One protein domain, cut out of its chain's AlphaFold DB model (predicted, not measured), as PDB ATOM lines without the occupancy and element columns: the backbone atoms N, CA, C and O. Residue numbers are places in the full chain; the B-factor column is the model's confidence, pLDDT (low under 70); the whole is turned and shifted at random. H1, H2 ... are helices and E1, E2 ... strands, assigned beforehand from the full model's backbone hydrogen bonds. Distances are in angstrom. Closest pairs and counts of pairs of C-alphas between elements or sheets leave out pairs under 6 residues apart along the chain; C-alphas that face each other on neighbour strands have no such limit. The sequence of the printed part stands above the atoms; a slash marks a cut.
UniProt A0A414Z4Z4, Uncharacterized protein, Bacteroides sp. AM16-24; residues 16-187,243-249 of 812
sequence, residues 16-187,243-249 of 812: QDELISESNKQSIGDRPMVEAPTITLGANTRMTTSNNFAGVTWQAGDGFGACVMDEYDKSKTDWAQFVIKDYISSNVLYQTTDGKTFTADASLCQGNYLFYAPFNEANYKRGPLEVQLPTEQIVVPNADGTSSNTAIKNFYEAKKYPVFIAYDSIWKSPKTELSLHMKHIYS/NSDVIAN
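AT A GLANCE: This is residues 16 to 187 and 243 to 249 of the 812 residues of an uncharacterized protein of Bacteroides sp. AM16-24 (UniProt A0A414Z4Z4). A strongly twisted sheet of seven strands is curled and folded back on itself like part of a barrel: E10, E7, E2 and E5 face E1 and E11, with E6 as the hinge. At one end of the long axis lie the two-stranded sheet E3 and E4 and the short helix H2; at the other lie E9 and H4. The printed part has 179 residues with five named helices and eleven named strands, in the order H1 E1 E2 E3 H2 E4 E5 E6 E7 H3 E8 E9 H4 E10 E11 H5; the class is mixed, helices and strands, with 75 residues, under half, in named elements. The large sheet, order E10 E7 E2 E5 E6 E1 E11, is mixed, and the small one is antiparallel. The whole is compact, with a radius of gyration of the C-alphas of 17.7 A, yet elongated, spanning 64 by 35 by 33 A.

HOW THE PARTS SIT: Edge strand E10, residues 164 to 170, is antiparallel to E7, residues 111 to 117, with N 166 and O 115 2.8 A apart. E7 is antiparallel to E2, residues 63 to 68, with N 65 and O 116 at 2.8 A. E2 is antiparallel to E5, residues 92 to 96, with N 66 and O 92 at 2.8 A. E5 and E6, residues 101 to 103, form a hairpin, with N 95 and O 103 at 3.0 A. E6 is antiparallel to E1, residues 38 to 41, with N 39 and O 102 at 2.9 A. E1 is parallel to edge strand E11, residues 177 to 180, with N 40 and O 178 at 3.0 A. The closest C-alphas of E10 and E11, Ala 166 and Leu 180, are 6.7 A apart. H3, residues 121 to 124, only grazes this sheet. E2 runs on into E3, residues 70 to 72, at 49 degrees; E3 is antiparallel to E4, residues 82 to 84, with N 71 and O 83 at 2.9 A. The closest C-alphas of E9, residues 136 to 139, and H4, residues 150 to 157, are those of Gln 137 and Ala 151, 5.3 A apart. In H4 every O i to N i+4 pair is within hydrogen-bond range.

IN THESE COORDINATES: H1, residues 16 to 19, begins with C-alpha 16 at (24.528, 83.137, 24.627). E10 is 19.6 A long, E7 19.5 A, E2 16.7 A, E5 13.4 A and H4 10.2 A. H2 is residues 78 to 81; E8, residues 130 to 132, pairs with no named strand, as does E9. H5, residues 244 to 249, has 1 of 2 such pairs within range and ends with C-alpha 249 at (51.309, 75.130, 9.563).

THE WHOLE: The C-alphas of Ser 75 and Asp 144, the two farthest apart, are 64.7 A apart. Residues 188 to 242 are not printed, and C-alphas 187 and 243 are 20.2 A apart across the cut. The links H1 to E1 and E1 to E2 are long. The mean pLDDT of the printed part is 72.9, and 53 residues are under 70, among them residues 16 to 30, 41 to 57 and 243 to 249.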
ATOM      1  N   GLN A  16      24.848  83.073  26.051       48.47
ATOM      2  CA  GLN A  16      24.528  83.137  24.627       48.47
ATOM      3  C   GLN A  16      23.790  81.875  24.115       48.47
ATOM      4  O   GLN A  16      23.044  81.974  23.142       48.47
ATOM      5  N   ASP A  17      23.911  80.722  24.794       44.00
ATOM      6  CA  ASP A  17      23.103  79.530  24.490       44.00
ATOM      7  C   ASP A  17      21.606  79.728  24.854       44.00
ATOM      8  O   ASP A  17      20.770  79.018  24.303       44.00
ATOM      9  N   GLU A  18      21.202  80.684  25.711       42.56
ATOM     10  CA  GLU A  18      19.768  80.918  26.017       42.56
ATOM     11  C   GLU A  18      18.970  81.469  24.822       42.56
ATOM     12  O   GLU A  18      17.753  81.292  24.758       42.56
ATOM     13  N   LEU A  19      19.642  82.094  23.849       45.09
ATOM     14  CA  LEU A  19      19.023  82.663  22.644       45.09
ATOM     15  C   LEU A  19      19.043  81.701  21.441       45.09
ATOM     16  O   LEU A  19      18.566  82.045  20.357       45.09
ATOM     17  N   ILE A  20      19.584  80.491  21.616       47.94
ATOM     18  CA  ILE A  20      19.748  79.482  20.566       47.94
ATOM     19  C   ILE A  20      18.825  78.292  20.859       47.94
ATOM     20  O   ILE A  20      18.796  77.752  21.962       47.94
ATOM     21  N   SER A  21      18.075  77.844  19.849       47.22
ATOM     22  CA  SER A  21      17.191  76.676  19.956       47.22
ATOM     23  C   SER A  21      17.950  75.421  20.408       47.22
ATOM     24  O   SER A  21      18.969  75.095  19.799       47.22
ATOM     25  N   GLU A  22      17.412  74.679  21.384       48.81
ATOM     26  CA  GLU A  22      18.006  73.476  22.008       48.81
ATOM     27  C   GLU A  22      18.743  72.527  21.044       48.81
ATOM     28  O   GLU A  22      19.833  72.058  21.353       48.81
ATOM     29  N   SER A  23      18.194  72.286  19.848       44.12
ATOM     30  CA  SER A  23      18.777  71.408  18.818       44.12
ATOM     31  C   SER A  23      20.135  71.861  18.262       44.12
ATOM     32  O   SER A  23      20.820  71.068  17.624       44.12
ATOM     33  N   ASN A  24      20.504  73.127  18.468       44.69
ATOM     34  CA  ASN A  24      21.745  73.745  17.997       44.69
ATOM     35  C   ASN A  24      22.729  74.036  19.151       44.69
ATOM     36  O   ASN A  24      23.843  74.500  18.900       44.69
ATOM     37  N   LYS A  25      22.346  73.742  20.404       50.75
ATOM     38  CA  LYS A  25      23.237  73.798  21.569       50.75
ATOM     39  C   LYS A  25      24.156  72.577  21.557       50.75
ATOM     40  O   LYS A  25      23.804  71.510  22.057       50.75
ATOM     41  N   GLN A  26      25.354  72.714  20.999       51.25
ATOM     42  CA  GLN A  26      26.443  71.803  21.360       51.25
ATOM     43  C   GLN A  26      27.029  72.252  22.701       51.25
ATOM     44  O   GLN A  26      27.099  73.443  22.991       51.25
ATOM     45  N   SER A  27      27.498  71.331  23.537       54.66
ATOM     46  CA  SER A  27      28.258  71.756  24.713       54.66
ATOM     47  C   SER A  27      29.608  72.307  24.251       54.66
ATOM     48  O   SER A  27      30.277  71.673  23.436       54.66
ATOM     49  N   ILE A  28      30.064  73.439  24.797       61.25
ATOM     50  CA  ILE A  28      31.509  73.729  24.775       61.25
ATOM     51  C   ILE A  28      32.286  72.689  25.621       61.25
ATOM     52  O   ILE A  28      33.497  72.551  25.488       61.25
ATOM     53  N   GLY A  29      31.594  71.869  26.415       59.59
ATOM     54  CA  GLY A  29      32.152  70.811  27.250       59.59
ATOM     55  C   GLY A  29      32.593  71.337  28.611       59.59
ATOM     56  O   GLY A  29      32.492  72.530  28.892       59.59
ATOM     57  N   ASP A  30      33.148  70.449  29.436       68.12
ATOM     58  CA  ASP A  30      33.696  70.770  30.767       68.12
ATOM     59  C   ASP A  30      35.029  71.555  30.684       68.12
ATOM     60  O   ASP A  30      35.965  71.312  31.451       68.12
ATOM     61  N   ARG A  31      35.180  72.430  29.683       79.75
ATOM     62  CA  ARG A  31      36.421  73.163  29.428       79.75
ATOM     63  C   ARG A  31      36.642  74.230  30.504       79.75
ATOM     64  O   ARG A  31      35.684  74.892  30.904       79.75
ATOM     65  N   PRO A  32      37.883  74.446  30.976       77.81
ATOM     66  CA  PRO A  32      38.134  75.479  31.970       77.81
ATOM     67  C   PRO A  32      37.837  76.875  31.411       77.81
ATOM     68  O   PRO A  32      38.330  77.244  30.340       77.81
ATOM     69  N   MET A  33      37.059  77.650  32.163       79.00
ATOM     70  CA  MET A  33      36.813  79.063  31.878       79.00
ATOM     71  C   MET A  33      38.046  79.913  32.187       79.00
ATOM     72  O   MET A  33      38.863  79.564  33.044       79.00
ATOM     73  N   VAL A  34      38.162  81.041  31.495       76.19
ATOM     74  CA  VAL A  34      39.188  82.062  31.716       76.19
ATOM     75  C   VAL A  34      38.553  83.449  31.642       76.19
ATOM     76  O   VAL A  34      37.570  83.669  30.933       76.19
ATOM     77  N   GLU A  35      39.108  84.394  32.392       74.44
ATOM     78  CA  GLU A  35      38.722  85.798  32.283       74.44
ATOM     79  C   GLU A  35      38.982  86.309  30.856       74.44
ATOM     80  O   GLU A  35      39.917  85.861  30.186       74.44
ATOM     81  N   ALA A  36      38.121  87.202  30.369       75.44
ATOM     82  CA  ALA A  36      38.275  87.794  29.049       75.44
ATOM     83  C   ALA A  36      39.499  88.736  29.054       75.44
ATOM     84  O   ALA A  36      39.478  89.720  29.795       75.44
ATOM     85  N   PRO A  37      40.560  88.486  28.257       80.38
ATOM     86  CA  PRO A  37      41.671  89.429  28.139       80.38
ATOM     87  C   PRO A  37      41.174  90.769  27.599       80.38
ATOM     88  O   PRO A  37      40.304  90.793  26.727       80.38
ATOM     89  N   THR A  38      41.795  91.872  28.018       83.94
ATOM     90  CA  THR A  38      41.713  93.115  27.243       83.94
ATOM     91  C   THR A  38      42.486  92.907  25.951       83.94
ATOM     92  O   THR A  38      43.672  92.577  25.972       83.94
ATOM     93  N   ILE A  39      41.828  93.065  24.811       82.25
ATOM     94  CA  ILE A  39      42.482  92.875  23.523       82.25
ATOM     95  C   ILE A  39      42.950  94.234  23.012       82.25
ATOM     96  O   ILE A  39      42.146  95.136  22.774       82.25
ATOM     97  N   THR A  40      44.258  94.363  22.813       75.19
ATOM     98  CA  THR A  40      44.848  95.478  22.070       75.19
ATOM     99  C   THR A  40      45.171  94.964  20.682       75.19
ATOM    100  O   THR A  40      45.916  94.000  20.524       75.19
ATOM    101  N   LEU A  41      44.609  95.572  19.646       69.88
ATOM    102  CA  LEU A  41      44.965  95.172  18.291       69.88
ATOM    103  C   LEU A  41      46.287  95.838  17.888       69.88
ATOM    104  O   LEU A  41      46.510  97.016  18.168       69.88
ATOM    105  N   GLY A  42      47.176  95.089  17.231       57.03
ATOM    106  CA  GLY A  42      48.479  95.608  16.811       57.03
ATOM    107  C   GLY A  42      48.353  96.807  15.858       57.03
ATOM    108  O   GLY A  42      47.344  96.951  15.161       57.03
ATOM    109  N   ALA A  43      49.412  97.625  15.779       47.53
ATOM    110  CA  ALA A  43      49.464  98.907  15.052       47.53
ATOM    111  C   ALA A  43      49.039  98.862  13.563       47.53
ATOM    112  O   ALA A  43      48.734  99.898  12.973       47.53
ATOM    113  N   ASN A  44      48.972  97.663  12.980       47.81
ATOM    114  CA  ASN A  44      48.664  97.404  11.572       47.81
ATOM    115  C   ASN A  44      47.189  97.029  11.323       47.81
ATOM    116  O   ASN A  44      46.802  96.782  10.184       47.81
ATOM    117  N   THR A  45      46.364  96.920  12.370       48.97
ATOM    118  CA  THR A  45      44.949  96.520  12.250       48.97
ATOM    119  C   THR A  45      44.019  97.724  12.232       48.97
ATOM    120  O   THR A  45      44.272  98.749  12.869       48.97
ATOM    121  N   ARG A  46      42.954  97.635  11.435       49.12
ATOM    122  CA  ARG A  46      42.419  98.841  10.818       49.12
ATOM    123  C   ARG A  46      40.993  98.604  10.237       49.12
ATOM    124  O   ARG A  46      40.912  97.837   9.292       49.12
ATOM    125  N   MET A  47      39.887  99.225  10.723       52.47
ATOM    126  CA  MET A  47      38.483  98.865  10.313       52.47
ATOM    127  C   MET A  47      37.601  99.890   9.521       52.47
ATOM    128  O   MET A  47      36.707  99.443   8.807       52.47
ATOM    129  N   THR A  48      37.809 101.218   9.542       51.75
ATOM    130  CA  THR A  48      36.957 102.207   8.799       51.75
ATOM    131  C   THR A  48      37.695 103.047   7.747       51.75
ATOM    132  O   THR A  48      38.837 103.459   7.933       51.75
ATOM    133  N   THR A  49      37.074 103.315   6.598       51.47
ATOM    134  CA  THR A  49      37.747 103.984   5.467       51.47
ATOM    135  C   THR A  49      37.919 105.488   5.684       51.47
ATOM    136  O   THR A  49      36.942 106.183   5.959       51.47
ATOM    137  N   SER A  50      39.130 106.008   5.461       50.38
ATOM    138  CA  SER A  50      39.389 107.445   5.283       50.38
ATOM    139  C   SER A  50      39.691 107.768   3.813       50.38
ATOM    140  O   SER A  50      39.951 106.868   3.009       50.38
ATOM    141  N   ASN A  51      39.666 109.052   3.446       50.19
ATOM    142  CA  ASN A  51      39.857 109.493   2.057       50.19
ATOM    143  C   ASN A  51      41.266 109.202   1.497       50.19
ATOM    144  O   ASN A  51      41.428 109.137   0.284       50.19
ATOM    145  N   ASN A  52      42.270 109.007   2.361       48.56
ATOM    146  CA  ASN A  52      43.690 109.001   1.974       48.56
ATOM    147  C   ASN A  52      44.370 107.617   2.062       48.56
ATOM    148  O   ASN A  52      45.592 107.560   2.023       48.56
ATOM    149  N   PHE A  53      43.595 106.535   2.220       52.59
ATOM    150  CA  PHE A  53      44.024 105.123   2.202       52.59
ATOM    151  C   PHE A  53      45.443 104.841   2.758       52.59
ATOM    152  O   PHE A  53      46.407 104.618   2.026       52.59
ATOM    153  N   ALA A  54      45.546 104.845   4.086       43.56
ATOM    154  CA  ALA A  54      46.692 104.332   4.834       43.56
ATOM    155  C   ALA A  54      46.124 103.455   5.955       43.56
ATOM    156  O   ALA A  54      45.702 103.956   7.006       43.56
ATOM    157  N   GLY A  55      45.954 102.163   5.674       50.78
ATOM    158  CA  GLY A  55      45.023 101.320   6.420       50.78
ATOM    159  C   GLY A  55      43.591 101.893   6.474       50.78
ATOM    160  O   GLY A  55      43.055 102.410   5.497       50.78
ATOM    161  N   VAL A  56      42.956 101.781   7.639       51.56
ATOM    162  CA  VAL A  56      41.506 101.904   7.905       51.56
ATOM    163  C   VAL A  56      41.345 102.102   9.452       51.56
ATOM    164  O   VAL A  56      42.175 101.622  10.201       51.56
ATOM    165  N   THR A  57      40.398 102.829  10.049       60.28
ATOM    166  CA  THR A  57      40.451 103.197  11.501       60.28
ATOM    167  C   THR A  57      39.440 102.428  12.361       60.28
ATOM    168  O   THR A  57      38.275 102.403  12.004       60.28
ATOM    169  N   TRP A  58      39.808 101.815  13.488       71.44
ATOM    170  CA  TRP A  58      38.794 101.304  14.434       71.44
ATOM    171  C   TRP A  58      38.103 102.472  15.150       71.44
ATOM    172  O   TRP A  58      38.784 103.392  15.601       71.44
ATOM    173  N   GLN A  59      36.771 102.462  15.238       75.44
ATOM    174  CA  GLN A  59      35.997 103.510  15.914       75.44
ATOM    175  C   GLN A  59      35.205 102.948  17.098       75.44
ATOM    176  O   GLN A  59      34.955 101.747  17.178       75.44
ATOM    177  N   ALA A  60      34.789 103.825  18.015       82.50
ATOM    178  CA  ALA A  60      33.904 103.452  19.114       82.50
ATOM    179  C   ALA A  60      32.636 102.759  18.577       82.50
ATOM    180  O   ALA A  60      31.962 103.283  17.691       82.50
ATOM    181  N   GLY A  61      32.327 101.577  19.109       79.69
ATOM    182  CA  GLY A  61      31.226 100.726  18.656       79.69
ATOM    183  C   GLY A  61      31.599  99.685  17.592       79.69
ATOM    184  O   GLY A  61      30.798  98.781  17.342       79.69
ATOM    185  N   ASP A  62      32.794  99.739  16.991       81.75
ATOM    186  CA  ASP A  62      33.302  98.630  16.174       81.75
ATOM    187  C   ASP A  62      33.729  97.440  17.046       81.75
ATOM    188  O   ASP A  62      34.086  97.584  18.217       81.75
ATOM    189  N   GLY A  63      33.696  96.245  16.458       85.94
ATOM    190  CA  GLY A  63      33.980  95.013  17.177       85.94
ATOM    191  C   GLY A  63      34.174  93.797  16.281       85.94
ATOM    192  O   GLY A  63      33.844  93.805  15.089       85.94
ATOM    193  N   PHE A  64      34.720  92.750  16.889       87.75
ATOM    194  CA  PHE A  64      35.043  91.469  16.270       87.75
ATOM    195  C   PHE A  64      34.481  90.307  17.095       87.75
ATOM    196  O   PHE A  64      34.274  90.426  18.302       87.75
ATOM    197  N   GLY A  65      34.215  89.184  16.434       88.62
ATOM    198  CA  GLY A  65      33.786  87.947  17.079       88.62
ATOM    199  C   GLY A  65      34.976  87.080  17.464       88.62
ATOM    200  O   GLY A  65      35.875  86.889  16.647       88.62
ATOM    201  N   ALA A  66      34.978  86.551  18.687       87.62
ATOM    202  CA  ALA A  66      35.909  85.535  19.168       87.62
ATOM    203  C   ALA A  66      35.225  84.155  19.157       87.62
ATOM    204  O   ALA A  66      34.315  83.869  19.948       87.62
ATOM    205  N   CYS A  67      35.675  83.293  18.247       85.12
ATOM    206  CA  CYS A  67      35.074  82.000  17.943       85.12
ATOM    207  C   CYS A  67      36.025  80.851  18.273       85.12
ATOM    208  O   CYS A  67      37.112  80.781  17.707       85.12
ATOM    209  N   VAL A  68      35.615  79.909  19.127       83.06
ATOM    210  CA  VAL A  68      36.399  78.679  19.321       83.06
ATOM    211  C   VAL A  68      36.228  77.749  18.122       83.06
ATOM    212  O   VAL A  68      35.099  77.487  17.702       83.06
ATOM    213  N   MET A  69      37.344  77.217  17.620       80.44
ATOM    214  CA  MET A  69      37.426  76.334  16.450       80.44
ATOM    215  C   MET A  69      37.750  74.877  16.807       80.44
ATOM    216  O   MET A  69      38.232  74.135  15.955       80.44
ATOM    217  N   ASP A  70      37.543  74.453  18.057       77.31
ATOM    218  CA  ASP A  70      37.864  73.097  18.515       77.31
ATOM    219  C   ASP A  70      36.770  72.406  19.338       77.31
ATOM    220  O   ASP A  70      35.955  73.014  20.041       77.31
ATOM    221  N   GLU A  71      36.810  71.078  19.263       80.31
ATOM    222  CA  GLU A  71      36.180  70.176  20.216       80.31
ATOM    223  C   GLU A  71      37.161  69.859  21.351       80.31
ATOM    224  O   GLU A  71      38.320  69.502  21.117       80.31
ATOM    225  N   TYR A  72      36.676  69.954  22.589       79.69
ATOM    226  CA  TYR A  72      37.460  69.671  23.788       79.69
ATOM    227  C   TYR A  72      37.310  68.205  24.212       79.69
ATOM    228  O   TYR A  72      36.232  67.764  24.614       79.69
ATOM    229  N   ASP A  73      38.410  67.458  24.155       81.62
ATOM    230  CA  ASP A  73      38.504  66.058  24.555       81.62
ATOM    231  C   ASP A  73      39.220  65.925  25.905       81.62
ATOM    232  O   ASP A  73      40.440  65.756  25.984       81.62
ATOM    233  N   LYS A  74      38.427  65.950  26.982       80.69
ATOM    234  CA  LYS A  74      38.898  65.811  28.371       80.69
ATOM    235  C   LYS A  74      39.580  64.473  28.706       80.69
ATOM    236  O   LYS A  74      40.018  64.305  29.841       80.69
ATOM    237  N   SER A  75      39.625  63.506  27.783       81.12
ATOM    238  CA  SER A  75      40.369  62.251  27.974       81.12
ATOM    239  C   SER A  75      41.860  62.372  27.639       81.12
ATOM    240  O   SER A  75      42.646  61.499  28.011       81.12
ATOM    241  N   LYS A  76      42.257  63.454  26.960       79.88
ATOM    242  CA  LYS A  76      43.635  63.740  26.545       79.88
ATOM    243  C   LYS A  76      44.261  64.829  27.416       79.88
ATOM    244  O   LYS A  76      43.573  65.554  28.129       79.88
ATOM    245  N   THR A  77      45.583  64.945  27.339       75.06
ATOM    246  CA  THR A  77      46.372  65.989  28.007       75.06
ATOM    247  C   THR A  77      47.044  66.905  26.990       75.06
ATOM    248  O   THR A  77      47.172  66.561  25.812       75.06
ATOM    249  N   ASP A  78      47.499  68.069  27.461       71.44
ATOM    250  CA  ASP A  78      48.206  69.077  26.664       71.44
ATOM    251  C   ASP A  78      47.424  69.474  25.394       71.44
ATOM    252  O   ASP A  78      46.196  69.396  25.363       71.44
ATOM    253  N   TRP A  79      48.104  69.929  24.342       66.75
ATOM    254  CA  TRP A  79      47.464  70.391  23.103       66.75
ATOM    255  C   TRP A  79      46.573  69.344  22.418       66.75
ATOM    256  O   TRP A  79      45.651  69.709  21.694       66.75
ATOM    257  N   ALA A  80      46.783  68.050  22.681       72.12
ATOM    258  CA  ALA A  80      45.971  66.977  22.110       72.12
ATOM    259  C   ALA A  80      44.509  66.987  22.604       72.12
ATOM    260  O   ALA A  80      43.650  66.391  21.952       72.12
ATOM    261  N   GLN A  81      44.211  67.670  23.718       76.81
ATOM    262  CA  GLN A  81      42.847  67.842  24.234       76.81
ATOM    263  C   GLN A  81      41.973  68.780  23.380       76.81
ATOM    264  O   GLN A  81      40.776  68.872  23.633       76.81
ATOM    265  N   PHE A  82      42.537  69.473  22.385       78.25
ATOM    266  CA  PHE A  82      41.803  70.375  21.496       78.25
ATOM    267  C   PHE A  82      41.844  69.860  20.053       78.25
ATOM    268  O   PHE A  82      42.840  70.001  19.345       78.25
ATOM    269  N   VAL A  83      40.750  69.234  19.613       77.75
ATOM    270  CA  VAL A  83      40.618  68.683  18.258       77.75
ATOM    271  C   VAL A  83      39.951  69.721  17.365       77.75
ATOM    272  O   VAL A  83      38.745  69.949  17.442       77.75
ATOM    273  N   ILE A  84      40.753  70.351  16.517       76.00
ATOM    274  CA  ILE A  84      40.354  71.496  15.696       76.00
ATOM    275  C   ILE A  84      39.396  71.074  14.566       76.00
ATOM    276  O   ILE A  84      39.478  69.958  14.043       76.00
ATOM    277  N   LYS A  85      38.467  71.969  14.211       78.19
ATOM    278  CA  LYS A  85      37.360  71.765  13.270       78.19
ATOM    279  C   LYS A  85      37.221  72.930  12.294       78.19
ATOM    280  O   LYS A  85      37.623  74.054  12.574       78.19
ATOM    281  N   ASP A  86      36.569  72.665  11.164       73.56
ATOM    282  CA  ASP A  86      36.271  73.664  10.130       73.56
ATOM    283  C   ASP A  86      34.985  74.484  10.399       73.56
ATOM    284  O   ASP A  86      34.345  74.981   9.473       73.56
ATOM    285  N   TYR A  87      34.588  74.632  11.670       78.50
ATOM    286  CA  TYR A  87      33.383  75.359  12.078       78.50
ATOM    287  C   TYR A  87      33.556  76.106  13.411       78.50
ATOM    288  O   TYR A  87      34.295  75.661  14.289       78.50
ATOM    289  N   ILE A  88      32.846  77.230  13.567       81.06
ATOM    290  CA  ILE A  88      32.819  78.020  14.808       81.06
ATOM    291  C   ILE A  88      31.912  77.352  15.852       81.06
ATOM    292  O   ILE A  88      30.818  76.887  15.529       81.06
ATOM    293  N   SER A  89      32.348  77.324  17.113       77.12
ATOM    294  CA  SER A  89      31.595  76.764  18.252       77.12
ATOM    295  C   SER A  89      31.102  77.812  19.261       77.12
ATOM    296  O   SER A  89      30.331  77.477  20.155       77.12
ATOM    297  N   SER A  90      31.525  79.068  19.123       80.06
ATOM    298  CA  SER A  90      31.093  80.226  19.923       80.06
ATOM    299  C   SER A  90      31.201  81.499  19.080       80.06
ATOM    300  O   SER A  90      31.843  81.470  18.031       80.06
ATOM    301  N   ASN A  91      30.641  82.624  19.538       84.81
ATOM    302  CA  ASN A  91      30.875  83.929  18.916       84.81
ATOM    303  C   ASN A  91      30.738  85.075  19.938       84.81
ATOM    304  O   ASN A  91      29.704  85.740  20.033       84.81
ATOM    305  N   VAL A  92      31.785  85.288  20.739       85.75
ATOM    306  CA  VAL A  92      31.809  86.344  21.765       85.75
ATOM    307  C   VAL A  92      32.183  87.679  21.122       85.75
ATOM    308  O   VAL A  92      33.251  87.789  20.520       85.75
ATOM    309  N   LEU A  93      31.324  88.692  21.257       87.62
ATOM    310  CA  LEU A  93      31.615  90.051  20.799       87.62
ATOM    311  C   LEU A  93      32.676  90.701  21.693       87.62
ATOM    312  O   LEU A  93      32.477  90.857  22.895       87.62
ATOM    313  N   TYR A  94      33.753  91.154  21.063       89.56
ATOM    314  CA  TYR A  94      34.675  92.147  21.599       89.56
ATOM    315  C   TYR A  94      34.412  93.493  20.936       89.56
ATOM    316  O   TYR A  94      34.466  93.590  19.708       89.56
ATOM    317  N   GLN A  95      34.159  94.534  21.728       89.12
ATOM    318  CA  GLN A  95      33.837  95.875  21.234       89.12
ATOM    319  C   GLN A  95      34.792  96.918  21.823       89.12
ATOM    320  O   GLN A  95      35.269  96.768  22.949       89.12
ATOM    321  N   THR A  96      35.083  97.974  21.059       86.75
ATOM    322  CA  THR A  96      35.898  99.105  21.525       86.75
ATOM    323  C   THR A  96      35.057 100.341  21.832       86.75
ATOM    324  O   THR A  96      34.072 100.630  21.149       86.75
ATOM    325  N   THR A  97      35.470 101.105  22.843       87.12
ATOM    326  CA  THR A  97      34.899 102.423  23.182       87.12
ATOM    327  C   THR A  97      35.823 103.586  22.805       87.12
ATOM    328  O   THR A  97      35.364 104.723  22.720       87.12
ATOM    329  N   ASP A  98      37.103 103.314  22.530       81.19
ATOM    330  CA  ASP A  98      38.162 104.301  22.274       81.19
ATOM    331  C   ASP A  98      38.866 104.126  20.908       81.19
ATOM    332  O   ASP A  98      39.718 104.939  20.539       81.19
ATOM    333  N   GLY A  99      38.521 103.074  20.153       75.25
ATOM    334  CA  GLY A  99      39.165 102.700  18.892       75.25
ATOM    335  C   GLY A  99      40.509 101.975  19.050       75.25
ATOM    336  O   GLY A  99      41.245 101.863  18.069       75.25
ATOM    337  N   LYS A 100      40.877 101.531  20.261       76.50
ATOM    338  CA  LYS A 100      42.205 100.966  20.577       76.50
ATOM    339  C   LYS A 100      42.134  99.710  21.439       76.50
ATOM    340  O   LYS A 100      42.790  98.718  21.125       76.50
ATOM    341  N   THR A 101      41.362  99.773  22.519       83.00
ATOM    342  CA  THR A 101      41.168  98.689  23.481       83.00
ATOM    343  C   THR A 101      39.818  98.031  23.241       83.00
ATOM    344  O   THR A 101      38.819  98.703  22.979       83.00
ATOM    345  N   PHE A 102      39.797  96.703  23.284       88.25
ATOM    346  CA  PHE A 102      38.607  95.900  23.041       88.25
ATOM    347  C   PHE A 102      38.341  95.013  24.247       88.25
ATOM    348  O   PHE A 102      39.211  94.259  24.689       88.25
ATOM    349  N   THR A 103      37.118  95.085  24.753       87.50
ATOM    350  CA  THR A 103      36.652  94.326  25.916       87.50
ATOM    351  C   THR A 103      35.419  93.513  25.548       87.50
ATOM    352  O   THR A 103      34.711  93.839  24.593       87.50
ATOM    353  N   ALA A 104      35.161  92.456  26.314       85.31
ATOM    354  CA  ALA A 104      33.955  91.648  26.218       85.31
ATOM    355  C   ALA A 104      33.368  91.454  27.618       85.31
ATOM    356  O   ALA A 104      34.104  91.150  28.557       85.31
ATOM    357  N   ASP A 105      32.046  91.566  27.745       70.69
ATOM    358  CA  ASP A 105      31.328  91.346  29.013       70.69
ATOM    359  C   ASP A 105      31.219  89.851  29.387       70.69
ATOM    360  O   ASP A 105      30.748  89.492  30.465       70.69
ATOM    361  N   ALA A 106      31.647  88.969  28.482       73.25
ATOM    362  CA  ALA A 106      31.508  87.523  28.552       73.25
ATOM    363  C   ALA A 106      32.871  86.834  28.720       73.25
ATOM    364  O   ALA A 106      33.777  87.021  27.907       73.25
ATOM    365  N   SER A 107      33.001  85.979  29.741       73.75
ATOM    366  CA  SER A 107      34.206  85.160  29.953       73.75
ATOM    367  C   SER A 107      34.500  84.241  28.763       73.75
ATOM    368  O   SER A 107      33.583  83.668  28.170       73.75
ATOM    369  N   LEU A 108      35.788  84.046  28.475       79.81
ATOM    370  CA  LEU A 108      36.263  83.081  27.488       79.81
ATOM    371  C   LEU A 108      36.538  81.713  28.139       79.81
ATOM    372  O   LEU A 108      36.301  81.478  29.325       79.81
ATOM    373  N   CYS A 109      37.044  80.778  27.343       79.75
ATOM    374  CA  CYS A 109      37.375  79.423  27.761       79.75
ATOM    375  C   CYS A 109      38.708  78.987  27.144       79.75
ATOM    376  O   CYS A 109      39.201  79.623  26.217       79.75
ATOM    377  N   GLN A 110      39.312  77.911  27.647       80.06
ATOM    378  CA  GLN A 110      40.531  77.379  27.031       80.06
ATOM    379  C   GLN A 110      40.222  76.743  25.667       80.06
ATOM    380  O   GLN A 110      39.222  76.033  25.527       80.06
ATOM    381  N   GLY A 111      41.085  77.006  24.684       80.06
ATOM    382  CA  GLY A 111      40.951  76.512  23.311       80.06
ATOM    383  C   GLY A 111      41.645  77.393  22.268       80.06
ATOM    384  O   GLY A 111      42.333  78.367  22.590       80.06
ATOM    385  N   ASN A 112      41.452  77.031  21.004       79.00
ATOM    386  CA  ASN A 112      41.965  77.696  19.811       79.00
ATOM    387  C   ASN A 112      40.884  78.614  19.234       79.00
ATOM    388  O   ASN A 112      39.764  78.170  18.964       79.00
ATOM    389  N   TYR A 113      41.224  79.882  19.020       81.25
ATOM    390  CA  TYR A 113      40.284  80.912  18.599       81.25
ATOM    391  C   TYR A 113      40.573  81.419  17.186       81.25
ATOM    392  O   TYR A 113      41.702  81.785  16.859       81.25
ATOM    393  N   LEU A 114      39.514  81.507  16.381       84.19
ATOM    394  CA  LEU A 114      39.411  82.397  15.231       84.19
ATOM    395  C   LEU A 114      38.766  83.701  15.712       84.19
ATOM    396  O   LEU A 114      37.659  83.697  16.248       84.19
ATOM    397  N   PHE A 115      39.438  84.820  15.488       85.62
ATOM    398  CA  PHE A 115      38.879  86.154  15.668       85.62
ATOM    399  C   PHE A 115      38.516  86.719  14.300       85.62
ATOM    400  O   PHE A 115      39.348  86.658  13.396       85.62
ATOM    401  N   TYR A 116      37.323  87.290  14.124       87.00
ATOM    402  CA  TYR A 116      36.897  87.832  12.828       87.00
ATOM    403  C   TYR A 116      36.190  89.187  12.940       87.00
ATOM    404  O   TYR A 116      35.411  89.420  13.861       87.00
ATOM    405  N   ALA A 117      36.428  90.077  11.975       84.38
ATOM    406  CA  ALA A 117      35.743  91.370  11.859       84.38
ATOM    407  C   ALA A 117      35.239  91.605  10.429       84.38
ATOM    408  O   ALA A 117      35.891  91.148   9.488       84.38
ATOM    409  N   PRO A 118      34.142  92.358  10.225       84.56
ATOM    410  CA  PRO A 118      33.212  92.882  11.233       84.56
ATOM    411  C   PRO A 118      32.477  91.765  11.984       84.56
ATOM    412  O   PRO A 118      32.178  90.723  11.404       84.56
ATOM    413  N   PHE A 119      32.164  91.991  13.263       86.31
ATOM    414  CA  PHE A 119      31.247  91.126  14.008       86.31
ATOM    415  C   PHE A 119      29.863  91.053  13.334       86.31
ATOM    416  O   PHE A 119      29.379  92.044  12.788       86.31
ATOM    417  N   ASN A 120      29.221  89.882  13.404       85.69
ATOM    418  CA  ASN A 120      27.871  89.653  12.885       85.69
ATOM    419  C   ASN A 120      27.136  88.612  13.746       85.69
ATOM    420  O   ASN A 120      27.578  87.468  13.855       85.69
ATOM    421  N   GLU A 121      25.985  88.998  14.293       81.38
ATOM    422  CA  GLU A 121      25.101  88.170  15.127       81.38
ATOM    423  C   GLU A 121      24.524  86.945  14.400       81.38
ATOM    424  O   GLU A 121      24.225  85.928  15.024       81.38
ATOM    425  N   ALA A 122      24.417  86.972  13.067       78.00
ATOM    426  CA  ALA A 122      23.979  85.804  12.296       78.00
ATOM    427  C   ALA A 122      24.879  84.570  12.525       78.00
ATOM    428  O   ALA A 122      24.411  83.433  12.408       78.00
ATOM    429  N   ASN A 123      26.136  84.800  12.923       78.62
ATOM    430  CA  ASN A 123      27.135  83.779  13.226       78.62
ATOM    431  C   ASN A 123      27.073  83.280  14.687       78.62
ATOM    432  O   ASN A 123      27.986  82.605  15.142       78.62
ATOM    433  N   TYR A 124      26.007  83.560  15.451       71.38
ATOM    434  CA  TYR A 124      25.742  82.825  16.703       71.38
ATOM    435  C   TYR A 124      25.428  81.336  16.455       71.38
ATOM    436  O   TYR A 124      25.504  80.513  17.366       71.38
ATOM    437  N   LYS A 125      25.081  80.959  15.218       67.31
ATOM    438  CA  LYS A 125      24.870  79.563  14.819       67.31
ATOM    439  C   LYS A 125      26.213  78.862  14.611       67.31
ATOM    440  O   LYS A 125      27.019  79.307  13.800       67.31
ATOM    441  N   ARG A 126      26.413  77.729  15.289       69.56
ATOM    442  CA  ARG A 126      27.603  76.884  15.108       69.56
ATOM    443  C   ARG A 126      27.623  76.298  13.698       69.56
ATOM    444  O   ARG A 126      26.641  75.696  13.267       69.56
ATOM    445  N   GLY A 127      28.723  76.492  12.978       76.88
ATOM    446  CA  GLY A 127      28.837  76.124  11.566       76.88
ATOM    447  C   GLY A 127      30.073  76.728  10.892       76.88
ATOM    448  O   GLY A 127      30.834  77.449  11.540       76.88
ATOM    449  N   PRO A 128      30.337  76.412   9.617       82.38
ATOM    450  CA  PRO A 128      31.420  77.039   8.867       82.38
ATOM    451  C   PRO A 128      31.221  78.556   8.785       82.38
ATOM    452  O   PRO A 128      30.114  79.023   8.520       82.38
ATOM    453  N   LEU A 129      32.288  79.332   8.981       85.38
ATOM    454  CA  LEU A 129      32.210  80.786   8.858       85.38
ATOM    455  C   LEU A 129      32.183  81.171   7.369       85.38
ATOM    456  O   LEU A 129      33.195  81.051   6.675       85.38
ATOM    457  N   GLU A 130      31.017  81.598   6.879       87.38
ATOM    458  CA  GLU A 130      30.822  82.020   5.488       87.38
ATOM    459  C   GLU A 130      31.525  83.347   5.184       87.38
ATOM    460  O   GLU A 130      31.474  84.298   5.964       87.38
ATOM    461  N   VAL A 131      32.114  83.437   3.991       85.00
ATOM    462  CA  VAL A 131      32.682  84.664   3.429       85.00
ATOM    463  C   VAL A 131      32.128  84.905   2.029       85.00
ATOM    464  O   VAL A 131      31.978  83.973   1.235       85.00
ATOM    465  N   GLN A 132      31.843  86.164   1.699       86.62
ATOM    466  CA  GLN A 132      31.346  86.545   0.381       86.62
ATOM    467  C   GLN A 132      31.887  87.913  -0.050       86.62
ATOM    468  O   GLN A 132      31.729  88.919   0.641       86.62
ATOM    469  N   LEU A 133      32.466  87.941  -1.250       84.12
ATOM    470  CA  LEU A 133      32.859  89.146  -1.966       84.12
ATOM    471  C   LEU A 133      31.617  89.807  -2.603       84.12
ATOM    472  O   LEU A 133      30.786  89.102  -3.190       84.12
ATOM    473  N   PRO A 134      31.495  91.145  -2.591       83.69
ATOM    474  CA  PRO A 134      30.495  91.841  -3.390       83.69
ATOM    475  C   PRO A 134      30.774  91.642  -4.889       83.69
ATOM    476  O   PRO A 134      31.714  92.205  -5.452       83.69
ATOM    477  N   THR A 135      29.928  90.842  -5.545       86.31
ATOM    478  CA  THR A 135      29.942  90.637  -7.006       86.31
ATOM    479  C   THR A 135      29.425  91.849  -7.777       86.31
ATOM    480  O   THR A 135      29.625  91.929  -8.982       86.31
ATOM    481  N   GLU A 136      28.770  92.790  -7.098       91.06
ATOM    482  CA  GLU A 136      28.469  94.121  -7.614       91.06
ATOM    483  C   GLU A 136      28.959  95.168  -6.615       91.06
ATOM    484  O   GLU A 136      28.658  95.089  -5.423       91.06
ATOM    485  N   GLN A 137      29.720  96.142  -7.100       91.19
ATOM    486  CA  GLN A 137      30.351  97.190  -6.310       91.19
ATOM    487  C   GLN A 137      30.008  98.542  -6.924       91.19
ATOM    488  O   GLN A 137      30.234  98.766  -8.113       91.19
ATOM    489  N   ILE A 138      29.443  99.441  -6.120       91.25
ATOM    490  CA  ILE A 138      29.058 100.783  -6.564       91.25
ATOM    491  C   ILE A 138      30.186 101.755  -6.223       91.25
ATOM    492  O   ILE A 138      30.570 101.883  -5.060       91.25
ATOM    493  N   VAL A 139      30.687 102.450  -7.241       89.56
ATOM    494  CA  VAL A 139      31.685 103.513  -7.116       89.56
ATOM    495  C   VAL A 139      30.996 104.851  -7.363       89.56
ATOM    496  O   VAL A 139      30.426 105.068  -8.431       89.56
ATOM    497  N   VAL A 140      31.067 105.752  -6.380       89.44
ATOM    498  CA  VAL A 140      30.631 107.148  -6.520       89.44
ATOM    499  C   VAL A 140      31.889 107.989  -6.748       89.44
ATOM    500  O   VAL A 140      32.712 108.073  -5.835       89.44
ATOM    501  N   PRO A 141      32.116 108.546  -7.949       82.25
ATOM    502  CA  PRO A 141      33.360 109.245  -8.279       82.25
ATOM    503  C   PRO A 141      33.584 110.493  -7.415       82.25
ATOM    504  O   PRO A 141      32.642 111.239  -7.144       82.25
ATOM    505  N   ASN A 142      34.835 110.764  -7.035       79.44
ATOM    506  CA  ASN A 142      35.178 111.999  -6.331       79.44
ATOM    507  C   ASN A 142      35.285 113.160  -7.334       79.44
ATOM    508  O   ASN A 142      35.923 113.033  -8.380       79.44
ATOM    509  N   ALA A 143      34.693 114.311  -7.004       73.12
ATOM    510  CA  ALA A 143      34.646 115.482  -7.890       73.12
ATOM    511  C   ALA A 143      36.015 116.157  -8.132       73.12
ATOM    512  O   ALA A 143      36.149 116.963  -9.048       73.12
ATOM    513  N   ASP A 144      37.025 115.834  -7.322       69.25
ATOM    514  CA  ASP A 144      38.392 116.367  -7.386       69.25
ATOM    515  C   ASP A 144      39.368 115.483  -8.195       69.25
ATOM    516  O   ASP A 144      40.553 115.803  -8.304       69.25
ATOM    517  N   GLY A 145      38.895 114.368  -8.766       65.38
ATOM    518  CA  GLY A 145      39.722 113.422  -9.523       65.38
ATOM    519  C   GLY A 145      40.604 112.500  -8.667       65.38
ATOM    520  O   GLY A 145      41.467 111.798  -9.205       65.38
ATOM    521  N   THR A 146      40.410 112.475  -7.344       73.19
ATOM    522  CA  THR A 146      41.033 111.479  -6.456       73.19
ATOM    523  C   THR A 146      40.359 110.106  -6.582       73.19
ATOM    524  O   THR A 146      39.256 109.976  -7.116       73.19
ATOM    525  N   SER A 147      41.027 109.048  -6.107       71.06
ATOM    526  CA  SER A 147      40.472 107.689  -6.119       71.06
ATOM    527  C   SER A 147      39.218 107.595  -5.244       71.06
ATOM    528  O   SER A 147      39.296 107.763  -4.027       71.06
ATOM    529  N   SER A 148      38.073 107.244  -5.833       78.31
ATOM    530  CA  SER A 148      36.880 106.919  -5.038       78.31
ATOM    531  C   SER A 148      37.078 105.624  -4.246       78.31
ATOM    532  O   SER A 148      37.496 104.608  -4.805       78.31
ATOM    533  N   ASN A 149      36.737 105.653  -2.953       78.44
ATOM    534  CA  ASN A 149      36.785 104.510  -2.035       78.44
ATOM    535  C   ASN A 149      35.393 103.915  -1.720       78.44
ATOM    536  O   ASN A 149      35.290 103.024  -0.875       78.44
ATOM    537  N   THR A 150      34.323 104.371  -2.388       84.44
ATOM    538  CA  THR A 150      32.931 104.037  -2.023       84.44
ATOM    539  C   THR A 150      32.635 102.538  -2.056       84.44
ATOM    540  O   THR A 150      31.936 102.040  -1.179       84.44
ATOM    541  N   ALA A 151      33.212 101.796  -3.006       81.38
ATOM    542  CA  ALA A 151      33.063 100.342  -3.081       81.38
ATOM    543  C   ALA A 151      33.598  99.635  -1.821       81.38
ATOM    544  O   ALA A 151      32.932  98.757  -1.271       81.38
ATOM    545  N   ILE A 152      34.768 100.062  -1.332       78.94
ATOM    546  CA  ILE A 152      35.381  99.550  -0.099       78.94
ATOM    547  C   ILE A 152      34.542  99.963   1.116       78.94
ATOM    548  O   ILE A 152      34.248  99.132   1.972       78.94
ATOM    549  N   LYS A 153      34.114 101.229   1.177       79.81
ATOM    550  CA  LYS A 153      33.277 101.746   2.267       79.81
ATOM    551  C   LYS A 153      31.977 100.941   2.409       79.81
ATOM    552  O   LYS A 153      31.710 100.407   3.481       79.81
ATOM    553  N   ASN A 154      31.236 100.768   1.313       83.19
ATOM    554  CA  ASN A 154      29.997  99.986   1.273       83.19
ATOM    555  C   ASN A 154      30.214  98.527   1.712       83.19
ATOM    556  O   ASN A 154      29.358  97.947   2.377       83.19
ATOM    557  N   PHE A 155      31.354  97.929   1.351       81.62
ATOM    558  CA  PHE A 155      31.696  96.561   1.739       81.62
ATOM    559  C   PHE A 155      31.891  96.412   3.257       81.62
ATOM    560  O   PHE A 155      31.372  95.463   3.844       81.62
ATOM    561  N   TYR A 156      32.562  97.369   3.906       77.44
ATOM    562  CA  TYR A 156      32.696  97.392   5.367       77.44
ATOM    563  C   TYR A 156      31.389  97.727   6.086       77.44
ATOM    564  O   TYR A 156      31.025  97.053   7.049       77.44
ATOM    565  N   GLU A 157      30.671  98.755   5.625       78.50
ATOM    566  CA  GLU A 157      29.435  99.234   6.258       78.50
ATOM    567  C   GLU A 157      28.293  98.215   6.180       78.50
ATOM    568  O   GLU A 157      27.435  98.197   7.059       78.50
ATOM    569  N   ALA A 158      28.319  97.301   5.203       78.06
ATOM    570  CA  ALA A 158      27.384  96.182   5.142       78.06
ATOM    571  C   ALA A 158      27.457  95.250   6.371       78.06
ATOM    572  O   ALA A 158      26.498  94.519   6.610       78.06
ATOM    573  N   LYS A 159      28.589  95.229   7.102       74.88
ATOM    574  CA  LYS A 159      28.864  94.435   8.323       74.88
ATOM    575  C   LYS A 159      28.390  92.962   8.286       74.88
ATOM    576  O   LYS A 159      28.120  92.357   9.317       74.88
ATOM    577  N   LYS A 160      28.301  92.368   7.087       81.19
ATOM    578  CA  LYS A 160      27.615  91.082   6.852       81.19
ATOM    579  C   LYS A 160      28.543  89.868   6.810       81.19
ATOM    580  O   LYS A 160      28.163  88.805   7.292       81.19
ATOM    581  N   TYR A 161      29.733  90.006   6.235       86.44
ATOM    582  CA  TYR A 161      30.691  88.908   6.078       86.44
ATOM    583  C   TYR A 161      32.043  89.295   6.682       86.44
ATOM    584  O   TYR A 161      32.373  90.483   6.678       86.44
ATOM    585  N   PRO A 162      32.838  88.326   7.171       85.06
ATOM    586  CA  PRO A 162      34.204  88.576   7.600       85.06
ATOM    587  C   PRO A 162      35.029  89.217   6.480       85.06
ATOM    588  O   PRO A 162      35.060  88.733   5.348       85.06
ATOM    589  N   VAL A 163      35.728  90.291   6.828       80.56
ATOM    590  CA  VAL A 163      36.733  90.972   5.999       80.56
ATOM    591  C   VAL A 163      38.135  90.740   6.561       80.56
ATOM    592  O   VAL A 163      39.101  90.634   5.799       80.56
ATOM    593  N   PHE A 164      38.222  90.611   7.886       78.56
ATOM    594  CA  PHE A 164      39.435  90.363   8.646       78.56
ATOM    595  C   PHE A 164      39.360  89.075   9.456       78.56
ATOM    596  O   PHE A 164      38.305  88.764  10.012       78.56
ATOM    597  N   ILE A 165      40.503  88.405   9.613       79.25
ATOM    598  CA  ILE A 165      40.685  87.266  10.524       79.25
ATOM    599  C   ILE A 165      42.003  87.338  11.307       79.25
ATOM    600  O   ILE A 165      43.003  87.842  10.801       79.25
ATOM    601  N   ALA A 166      42.031  86.788  12.516       76.75
ATOM    602  CA  ALA A 166      43.242  86.436  13.260       76.75
ATOM    603  C   ALA A 166      43.057  85.072  13.936       76.75
ATOM    604  O   ALA A 166      41.929  84.653  14.179       76.75
ATOM    605  N   TYR A 167      44.159  84.409  14.279       76.25
ATOM    606  CA  TYR A 167      44.149  83.176  15.064       76.25
ATOM    607  C   TYR A 167      45.069  83.340  16.274       76.25
ATOM    608  O   TYR A 167      46.182  83.837  16.120       76.25
ATOM    609  N   ASP A 168      44.618  82.908  17.450       76.75
ATOM    610  CA  ASP A 168      45.438  82.787  18.665       76.75
ATOM    611  C   ASP A 168      44.884  81.637  19.524       76.75
ATOM    612  O   ASP A 168      43.760  81.169  19.332       76.75
ATOM    613  N   SER A 169      45.678  81.147  20.468       75.25
ATOM    614  CA  SER A 169      45.320  80.072  21.390       75.25
ATOM    615  C   SER A 169      45.347  80.564  22.833       75.25
ATOM    616  O   SER A 169      46.297  81.212  23.288       75.25
ATOM    617  N   ILE A 170      44.303  80.222  23.583       76.31
ATOM    618  CA  ILE A 170      44.152  80.602  24.984       76.31
ATOM    619  C   ILE A 170      44.377  79.356  25.845       76.31
ATOM    620  O   ILE A 170      43.473  78.556  26.086       76.31
ATOM    621  N   TRP A 171      45.625  79.186  26.282       68.62
ATOM    622  CA  TRP A 171      46.068  78.123  27.190       68.62
ATOM    623  C   TRP A 171      46.311  78.680  28.606       68.62
ATOM    624  O   TRP A 171      46.575  79.866  28.770       68.62
ATOM    625  N   LYS A 172      46.196  77.809  29.620       62.41
ATOM    626  CA  LYS A 172      46.224  78.075  31.077       62.41
ATOM    627  C   LYS A 172      47.093  79.265  31.539       62.41
ATOM    628  O   LYS A 172      48.271  79.327  31.205       62.41
ATOM    629  N   SER A 173      46.526  80.044  32.478       54.03
ATOM    630  CA  SER A 173      47.018  81.290  33.121       54.03
ATOM    631  C   SER A 173      46.357  82.551  32.533       54.03
ATOM    632  O   SER A 173      46.178  82.608  31.317       54.03
ATOM    633  N   PRO A 174      45.951  83.553  33.345       51.91
ATOM    634  CA  PRO A 174      45.302  84.752  32.824       51.91
ATOM    635  C   PRO A 174      46.297  85.596  32.019       51.91
ATOM    636  O   PRO A 174      47.117  86.325  32.576       51.91
ATOM    637  N   LYS A 175      46.187  85.537  30.688       56.09
ATOM    638  CA  LYS A 175      46.571  86.666  29.838       56.09
ATOM    639  C   LYS A 175      45.595  87.798  30.188       56.09
ATOM    640  O   LYS A 175      44.435  87.727  29.805       56.09
ATOM    641  N   THR A 176      46.026  88.806  30.947       63.31
ATOM    642  CA  THR A 176      45.215  90.019  31.184       63.31
ATOM    643  C   THR A 176      45.089  90.856  29.913       63.31
ATOM    644  O   THR A 176      44.098  91.556  29.724       63.31
ATOM    645  N   GLU A 177      46.077  90.739  29.024       69.31
ATOM    646  CA  GLU A 177      46.129  91.397  27.725       69.31
ATOM    647  C   GLU A 177      46.451  90.391  26.612       69.31
ATOM    648  O   GLU A 177      47.243  89.461  26.799       69.31
ATOM    649  N   LEU A 178      45.851  90.591  25.438       73.81
ATOM    650  CA  LEU A 178      46.118  89.827  24.216       73.81
ATOM    651  C   LEU A 178      46.411  90.799  23.070       73.81
ATOM    652  O   LEU A 178      45.655  91.750  22.870       73.81
ATOM    653  N   SER A 179      47.476  90.552  22.302       71.12
ATOM    654  CA  SER A 179      47.805  91.354  21.119       71.12
ATOM    655  C   SER A 179      47.463  90.590  19.845       71.12
ATOM    656  O   SER A 179      48.142  89.620  19.515       71.12
ATOM    657  N   LEU A 180      46.431  91.024  19.116       70.62
ATOM    658  CA  LEU A 180      46.005  90.365  17.876       70.62
ATOM    659  C   LEU A 180      46.485  91.100  16.620       70.62
ATOM    660  O   LEU A 180      46.411  92.325  16.510       70.62
ATOM    661  N   HIS A 181      46.889  90.314  15.619       69.94
ATOM    662  CA  HIS A 181      47.261  90.777  14.283       69.94
ATOM    663  C   HIS A 181      46.224  90.305  13.258       69.94
ATOM    664  O   HIS A 181      46.355  89.235  12.663       69.94
ATOM    665  N   MET A 182      45.170  91.102  13.070       71.69
ATOM    666  CA  MET A 182      44.112  90.818  12.095       71.69
ATOM    667  C   MET A 182      44.581  91.032  10.651       71.69
ATOM    668  O   MET A 182      45.289  91.992  10.351       71.69
ATOM    669  N   LYS A 183      44.160  90.136   9.754       69.62
ATOM    670  CA  LYS A 183      44.575  90.053   8.349       69.62
ATOM    671  C   LYS A 183      43.392  90.139   7.410       69.62
ATOM    672  O   LYS A 183      42.360  89.526   7.667       69.62
ATOM    673  N   HIS A 184      43.577  90.836   6.299       73.62
ATOM    674  CA  HIS A 184      42.598  90.908   5.224       73.62
ATOM    675  C   HIS A 184      42.395  89.554   4.528       73.62
ATOM    676  O   HIS A 184      43.357  88.913   4.112       73.62
ATOM    677  N   ILE A 185      41.136  89.165   4.313       75.50
ATOM    678  CA  ILE A 185      40.775  88.042   3.431       75.50
ATOM    679  C   ILE A 185      40.900  88.439   1.944       75.50
ATOM    680  O   ILE A 185      41.143  87.581   1.096       75.50
ATOM    681  N   TYR A 186      40.753  89.733   1.636       75.81
ATOM    682  CA  TYR A 186      40.580  90.299   0.291       75.81
ATOM    683  C   TYR A 186      41.624  91.380  -0.040       75.81
ATOM    684  O   TYR A 186      42.122  92.062   0.852       75.81
ATOM    685  N   SER A 187      41.902  91.574  -1.329       72.19
ATOM    686  CA  SER A 187      42.715  92.663  -1.885       72.19
ATOM    687  C   SER A 187      41.901  93.935  -2.100       72.19
ATOM    688  O   SER A 187      40.713  93.876  -2.426       72.19
ATOM    689  N   ASN A 243      40.002  76.151   8.236       66.62
ATOM    690  CA  ASN A 243      40.649  76.133   9.541       66.62
ATOM    691  C   ASN A 243      41.707  75.023   9.568       66.62
ATOM    692  O   ASN A 243      42.837  75.266   9.981       66.62
ATOM    693  N   SER A 244      41.402  73.848   9.011       54.91
ATOM    694  CA  SER A 244      42.305  72.688   8.934       54.91
ATOM    695  C   SER A 244      43.645  72.961   8.216       54.91
ATOM    696  O   SER A 244      44.705  72.743   8.809       54.91
ATOM    697  N   ASP A 245      43.632  73.490   6.985       53.12
ATOM    698  CA  ASP A 245      44.855  73.765   6.190       53.12
ATOM    699  C   ASP A 245      45.774  74.817   6.843       53.12
ATOM    700  O   ASP A 245      46.994  74.649   6.922       53.12
ATOM    701  N   VAL A 246      45.179  75.902   7.352       52.44
ATOM    702  CA  VAL A 246      45.870  76.990   8.069       52.44
ATOM    703  C   VAL A 246      46.625  76.438   9.285       52.44
ATOM    704  O   VAL A 246      47.700  76.928   9.646       52.44
ATOM    705  N   ILE A 247      46.088  75.376   9.885       50.06
ATOM    706  CA  ILE A 247      46.538  74.810  11.152       50.06
ATOM    707  C   ILE A 247      47.575  73.692  10.980       50.06
ATOM    708  O   ILE A 247      48.413  73.517  11.863       50.06
ATOM    709  N   ALA A 248      47.669  73.055   9.808       48.41
ATOM    710  CA  ALA A 248      48.805  72.192   9.456       48.41
ATOM    711  C   ALA A 248      50.163  72.937   9.456       48.41
ATOM    712  O   ALA A 248      51.225  72.315   9.550       48.41
ATOM    713  N   ASN A 249      50.139  74.273   9.373       48.28
ATOM    714  CA  ASN A 249      51.309  75.130   9.563       48.28
ATOM    715  C   ASN A 249      51.441  75.672  10.999       48.28
ATOM    716  O   ASN A 249      52.566  75.804  11.471       48.28
TER     717      ASN A 249